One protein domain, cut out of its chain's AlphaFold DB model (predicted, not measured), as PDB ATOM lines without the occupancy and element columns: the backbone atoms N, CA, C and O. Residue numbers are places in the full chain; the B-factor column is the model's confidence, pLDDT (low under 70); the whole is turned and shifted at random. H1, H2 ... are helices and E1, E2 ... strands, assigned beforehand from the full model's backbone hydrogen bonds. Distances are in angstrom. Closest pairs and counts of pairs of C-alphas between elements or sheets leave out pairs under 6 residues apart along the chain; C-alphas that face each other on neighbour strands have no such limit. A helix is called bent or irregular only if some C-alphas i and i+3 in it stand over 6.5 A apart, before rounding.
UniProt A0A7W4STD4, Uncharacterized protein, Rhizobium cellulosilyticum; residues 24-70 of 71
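This is residues 24 to 70 of the 71 residues of an uncharacterized protein of Rhizobium cellulosilyticum (UniProt A0A7W4STD4). A strongly twisted sheet of three strands, with E1 and E2 sharply bent, has the helix H1 at one end and the tip of the E2-E3 hairpin, residues 47 to 52, sticking out at the other. The 47 printed residues include three named strands and one named helix, in the order E1 E2 E3 H1; the class is mixed, helices and strands. The sheet, E1 - E2 - E3, is antiparallel and a meander, each strand the antiparallel neighbour of the one before. The whole is compact, with a radius of gyration of the C-alphas of 10.9 A, and only just elongated, spanning 31 by 20 by 17 A.

Start at the inner strand E2, residues 38 to 48, which bends by 116 degrees at residue 41. Beside it find E1, residues 24 to 32, which bends by 115 degrees at residue 29; the two form a hairpin, with N 25 and O 43 at 2.7 A. On the other side of E2 is E3, residues 51 to 56, in a second hairpin, with N 44 and O 55 at 2.8 A. H1, residues 59 to 69, is on the sheet through residues 61 to 66; the closest C-alphas of H1 and E1 are those of Phe 65 and Pro 24, 7.3 A apart. In H1 every O i to N i+4 pair is within hydrogen-bond range.

Find C-alpha 24 at (298.128, -73.864, 23.733), where E1 begins. E2 is 19.0 A long from first to last C-alpha, E3 16.9 A, E1 15.2 A and H1 15.1 A. H1 ends at C-alpha 69, (298.557, -63.290, 22.075).

Look to Ser 49 and Ser 70 for the two C-alphas farthest apart, 32.8 A. The printed part has no cut, and its three links are tight. Its mean pLDDT is 73.4; residues 26 to 30, 39 to 40, 65 to 66 and 68 to 70 are under 70.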
ATOM      1  N   PRO A  24     296.954 -74.220  24.513       71.94
ATOM      2  CA  PRO A  24     298.128 -73.864  23.733       71.94
ATOM      3  C   PRO A  24     299.362 -73.738  24.635       71.94
ATOM      4  O   PRO A  24     299.313 -73.228  25.754       71.94
ATOM      5  N   ALA A  25     300.495 -74.227  24.146       72.12
ATOM      6  CA  ALA A  25     301.776 -74.222  24.827       72.12
ATOM      7  C   ALA A  25     302.908 -73.972  23.820       72.12
ATOM      8  O   ALA A  25     303.078 -74.696  22.837       72.12
ATOM      9  N   VAL A  26     303.707 -72.935  24.077       66.69
ATOM     10  CA  VAL A  26     304.831 -72.549  23.219       66.69
ATOM     11  C   VAL A  26     306.105 -73.226  23.712       66.69
ATOM     12  O   VAL A  26     306.524 -73.036  24.855       66.69
ATOM     13  N   PHE A  27     306.754 -74.005  22.847       64.88
ATOM     14  CA  PHE A  27     307.983 -74.719  23.184       64.88
ATOM     15  C   PHE A  27     309.172 -74.248  22.353       64.88
ATOM     16  O   PHE A  27     309.187 -74.339  21.128       64.88
ATOM     17  N   LEU A  28     310.241 -73.870  23.057       56.44
ATOM     18  CA  LEU A  28     311.542 -73.537  22.463       56.44
ATOM     19  C   LEU A  28     312.356 -74.781  22.049       56.44
ATOM     20  O   LEU A  28     313.352 -74.665  21.342       56.44
ATOM     21  N   ARG A  29     311.974 -75.980  22.512       64.06
ATOM     22  CA  ARG A  29     312.659 -77.254  22.225       64.06
ATOM     23  C   ARG A  29     311.688 -78.258  21.613       64.06
ATOM     24  O   ARG A  29     310.524 -78.288  21.999       64.06
ATOM     25  N   ARG A  30     312.191 -79.116  20.717       67.75
ATOM     26  CA  ARG A  30     311.397 -80.185  20.088       67.75
ATOM     27  C   ARG A  30     310.794 -81.118  21.148       67.75
ATOM     28  O   ARG A  30     311.510 -81.607  22.024       67.75
ATOM     29  N   ARG A  31     309.491 -81.382  21.051       70.31
ATOM     30  CA  ARG A  31     308.720 -82.313  21.891       70.31
ATOM     31  C   ARG A  31     308.097 -83.402  21.024       70.31
ATOM     32  O   ARG A  31     307.815 -83.170  19.854       70.31
ATOM     33  N   ARG A  32     307.898 -84.585  21.610       74.88
ATOM     34  CA  ARG A  32     307.257 -85.720  20.939       74.88
ATOM     35  C   ARG A  32     305.738 -85.567  20.992       74.88
ATOM     36  O   ARG A  32     305.184 -85.400  22.076       74.88
ATOM     37  N   LEU A  33     305.097 -85.631  19.835       78.19
ATOM     38  CA  LEU A  33     303.655 -85.555  19.649       78.19
ATOM     39  C   LEU A  33     302.989 -86.917  19.878       78.19
ATOM     40  O   LEU A  33     303.647 -87.959  19.854       78.19
ATOM     41  N   ILE A  34     301.662 -86.916  20.023       76.25
ATOM     42  CA  ILE A  34     300.839 -88.137  20.046       76.25
ATOM     43  C   ILE A  34     300.977 -88.936  18.748       76.25
ATOM     44  O   ILE A  34     300.976 -90.162  18.798       76.25
ATOM     45  N   SER A  35     301.166 -88.265  17.604       76.81
ATOM     46  CA  SER A  35     301.455 -88.917  16.318       76.81
ATOM     47  C   SER A  35     302.796 -89.667  16.309       76.81
ATOM     48  O   SER A  35     303.058 -90.448  15.402       76.81
ATOM     49  N   GLY A  36     303.653 -89.450  17.313       77.44
ATOM     50  CA  GLY A  36     304.991 -90.024  17.413       77.44
ATOM     51  C   GLY A  36     306.094 -89.142  16.826       77.44
ATOM     52  O   GLY A  36     307.266 -89.406  17.097       77.44
ATOM     53  N   GLU A  37     305.734 -88.087  16.098       74.38
ATOM     54  CA  GLU A  37     306.657 -87.128  15.487       74.38
ATOM     55  C   GLU A  37     307.223 -86.131  16.505       74.38
ATOM     56  O   GLU A  37     306.706 -85.984  17.612       74.38
ATOM     57  N   TYR A  38     308.292 -85.425  16.134       71.19
ATOM     58  CA  TYR A  38     308.875 -84.368  16.960       71.19
ATOM     59  C   TYR A  38     308.608 -82.997  16.348       71.19
ATOM     60  O   TYR A  38     309.033 -82.736  15.226       71.19
ATOM     61  N   ALA A  39     308.001 -82.094  17.118       68.31
ATOM     62  CA  ALA A  39     307.734 -80.721  16.698       68.31
ATOM     63  C   ALA A  39     308.253 -79.707  17.726       68.31
ATOM     64  O   ALA A  39     308.280 -79.972  18.929       68.31
ATOM     65  N   ALA A  40     308.708 -78.553  17.241       66.44
ATOM     66  CA  ALA A  40     309.010 -77.366  18.043       66.44
ATOM     67  C   ALA A  40     308.075 -76.232  17.606       66.44
ATOM     68  O   ALA A  40     307.590 -76.261  16.478       66.44
ATOM     69  N   GLY A  41     307.847 -75.248  18.477       71.62
ATOM     70  CA  GLY A  41     306.911 -74.150  18.222       71.62
ATOM     71  C   GLY A  41     305.659 -74.233  19.091       71.62
ATOM     72  O   GLY A  41     305.719 -74.699  20.233       71.62
ATOM     73  N   CYS A  42     304.544 -73.738  18.562       73.12
ATOM     74  CA  CYS A  42     303.279 -73.641  19.274       73.12
ATOM     75  C   CYS A  42     302.501 -74.965  19.134       73.12
ATOM     76  O   CYS A  42     302.145 -75.381  18.034       73.12
ATOM     77  N   LEU A  43     302.287 -75.666  20.248       79.31
ATOM     78  CA  LEU A  43     301.633 -76.977  20.312       79.31
ATOM     79  C   LEU A  43     300.435 -76.912  21.255       79.31
ATOM     80  O   LEU A  43     300.447 -76.129  22.196       79.31
ATOM     81  N   MET A  44     299.455 -77.795  21.087       81.19
ATOM     82  CA  MET A  44     298.456 -78.014  22.133       81.19
ATOM     83  C   MET A  44     298.969 -79.058  23.122       81.19
ATOM     84  O   MET A  44     299.515 -80.099  22.742       81.19
ATOM     85  N   MET A  45     298.756 -78.796  24.403       83.00
ATOM     86  CA  MET A  45     299.085 -79.681  25.507       83.00
ATOM     87  C   MET A  45     297.824 -80.017  26.301       83.00
ATOM     88  O   MET A  45     296.965 -79.170  26.522       83.00
ATOM     89  N   ARG A  46     297.733 -81.262  26.763       80.00
ATOM     90  CA  ARG A  46     296.684 -81.745  27.670       80.00
ATOM     91  C   ARG A  46     297.301 -82.695  28.690       80.00
ATOM     92  O   ARG A  46     298.318 -83.316  28.400       80.00
ATOM     93  N   PHE A  47     296.687 -82.858  29.860       75.88
ATOM     94  CA  PHE A  47     297.085 -83.893  30.817       75.88
ATOM     95  C   PHE A  47     296.167 -85.114  30.722       75.88
ATOM     96  O   PHE A  47     294.942 -85.006  30.772       75.88
ATOM     97  N   VAL A  48     296.768 -86.296  30.590       75.62
ATOM     98  CA  VAL A  48     296.077 -87.589  30.648       75.62
ATOM     99  C   VAL A  48     296.792 -88.448  31.676       75.62
ATOM    100  O   VAL A  48     297.991 -88.699  31.561       75.62
ATOM    101  N   SER A  49     296.069 -88.860  32.719       75.50
ATOM    102  CA  SER A  49     296.611 -89.695  33.804       75.50
ATOM    103  C   SER A  49     297.893 -89.120  34.435       75.50
ATOM    104  O   SER A  49     298.856 -89.844  34.685       75.50
ATOM    105  N   GLY A  50     297.932 -87.798  34.642       70.12
ATOM    106  CA  GLY A  50     299.079 -87.090  35.225       70.12
ATOM    107  C   GLY A  50     300.282 -86.925  34.290       70.12
ATOM    108  O   GLY A  50     301.321 -86.426  34.720       70.12
ATOM    109  N   ARG A  51     300.171 -87.323  33.016       73.12
ATOM    110  CA  ARG A  51     301.221 -87.149  32.006       73.12
ATOM    111  C   ARG A  51     300.794 -86.109  30.968       73.12
ATOM    112  O   ARG A  51     299.670 -86.199  30.468       73.12
ATOM    113  N   PRO A  52     301.663 -85.148  30.613       76.06
ATOM    114  CA  PRO A  52     301.379 -84.230  29.526       76.06
ATOM    115  C   PRO A  52     301.463 -84.973  28.190       76.06
ATOM    116  O   PRO A  52     302.430 -85.689  27.914       76.06
ATOM    117  N   ILE A  53     300.446 -84.788  27.362       80.56
ATOM    118  CA  ILE A  53     300.396 -85.217  25.969       80.56
ATOM    119  C   ILE A  53     300.398 -83.980  25.073       80.56
ATOM    120  O   ILE A  53     299.856 -82.938  25.446       80.56
ATOM    121  N   TYR A  54     301.013 -84.098  23.898       81.12
ATOM    122  CA  TYR A  54     301.221 -82.982  22.977       81.12
ATOM    123  C   TYR A  54     300.636 -83.300  21.602       81.12
ATOM    124  O   TYR A  54     300.841 -84.398  21.082       81.12
ATOM    125  N   ARG A  55     299.962 -82.333  20.981       82.25
ATOM    126  CA  ARG A  55     299.570 -82.382  19.565       82.25
ATOM    127  C   ARG A  55     299.983 -81.088  18.864       82.25
ATOM    128  O   ARG A  55     300.127 -80.057  19.515       82.25
ATOM    129  N   ALA A  56     300.178 -81.149  17.551       80.44
ATOM    130  CA  ALA A  56     300.308 -79.937  16.747       80.44
ATOM    131  C   ALA A  56     298.994 -79.139  16.801       80.44
ATOM    132  O   ALA A  56     297.925 -79.750  16.869       80.44
ATOM    133  N   MET A  57     299.089 -77.808  16.808       79.06
ATOM    134  CA  MET A  57     297.913 -76.958  16.623       79.06
ATOM    135  C   MET A  57     297.368 -77.106  15.206       79.06
ATOM    136  O   MET A  57     298.128 -77.331  14.259       79.06
ATOM    137  N   THR A  58     296.050 -76.993  15.067       80.19
ATOM    138  CA  THR A  58     295.434 -76.760  13.758       80.19
ATOM    139  C   THR A  58     295.664 -75.310  13.323       80.19
ATOM    140  O   THR A  58     296.029 -74.457  14.130       80.19
ATOM    141  N   ALA A  59     295.445 -75.014  12.038       78.06
ATOM    142  CA  ALA A  59     295.582 -73.650  11.523       78.06
ATOM    143  C   ALA A  59     294.619 -72.660  12.207       78.06
ATOM    144  O   ALA A  59     294.992 -71.516  12.438       78.06
ATOM    145  N   GLU A  60     293.415 -73.118  12.562       79.56
ATOM    146  CA  GLU A  60     292.413 -72.332  13.294       79.56
ATOM    147  C   GLU A  60     292.884 -72.032  14.723       79.56
ATOM    148  O   GLU A  60     292.923 -70.876  15.123       79.56
ATOM    149  N   GLU A  61     293.357 -73.045  15.459       76.44
ATOM    150  CA  GLU A  61     293.882 -72.862  16.822       76.44
ATOM    151  C   GLU A  61     295.114 -71.951  16.850       76.44
ATOM    152  O   GLU A  61     295.304 -71.173  17.781       76.44
ATOM    153  N   GLU A  62     295.969 -72.046  15.830       74.38
ATOM    154  CA  GLU A  62     297.125 -71.166  15.704       74.38
ATOM    155  C   GLU A  62     296.706 -69.723  15.407       74.38
ATOM    156  O   GLU A  62     297.330 -68.793  15.922       74.38
ATOM    157  N   GLN A  63     295.662 -69.525  14.598       75.12
ATOM    158  CA  GLN A  63     295.111 -68.204  14.325       75.12
ATOM    159  C   GLN A  63     294.494 -67.596  15.587       75.12
ATOM    160  O   GLN A  63     294.892 -66.493  15.957       75.12
ATOM    161  N   ASP A  64     293.637 -68.336  16.292       77.00
ATOM    162  CA  ASP A  64     293.043 -67.906  17.563       77.00
ATOM    163  C   ASP A  64     294.138 -67.554  18.578       77.00
ATOM    164  O   ASP A  64     294.120 -66.495  19.201       77.00
ATOM    165  N   PHE A  65     295.171 -68.397  18.683       68.81
ATOM    166  CA  PHE A  65     296.300 -68.143  19.571       68.81
ATOM    167  C   PHE A  65     297.065 -66.871  19.193       68.81
ATOM    168  O   PHE A  65     297.457 -66.109  20.077       68.81
ATOM    169  N   ARG A  66     297.302 -66.616  17.902       69.00
ATOM    170  CA  ARG A  66     297.977 -65.394  17.432       69.00
ATOM    171  C   ARG A  66     297.135 -64.148  17.698       69.00
ATOM    172  O   ARG A  66     297.681 -63.145  18.155       69.00
ATOM    173  N   GLU A  67     295.827 -64.222  17.468       74.94
ATOM    174  CA  GLU A  67     294.886 -63.133  17.748       74.94
ATOM    175  C   GLU A  67     294.824 -62.823  19.252       74.94
ATOM    176  O   GLU A  67     294.931 -61.661  19.647       74.94
ATOM    177  N   GLU A  68     294.760 -63.850  20.105       67.44
ATOM    178  CA  GLU A  68     294.759 -63.688  21.563       67.44
ATOM    179  C   GLU A  68     296.097 -63.177  22.112       67.44
ATOM    180  O   GLU A  68     296.123 -62.387  23.061       67.44
ATOM    181  N   THR A  69     297.222 -63.620  21.546       57.28
ATOM    182  CA  THR A  69     298.557 -63.290  22.075       57.28
ATOM    183  C   THR A  69     299.192 -62.038  21.473       57.28
ATOM    184  O   THR A  69     300.198 -61.576  22.015       57.28
ATOM    185  N   SER A  70     298.594 -61.433  20.437       54.72
ATOM    186  CA  SER A  70     299.072 -60.188  19.802       54.72
ATOM    187  C   SER A  70     300.556 -60.231  19.377       54.72
ATOM    188  O   SER A  70     301.260 -59.223  19.483       54.72
TER     189      SER A  70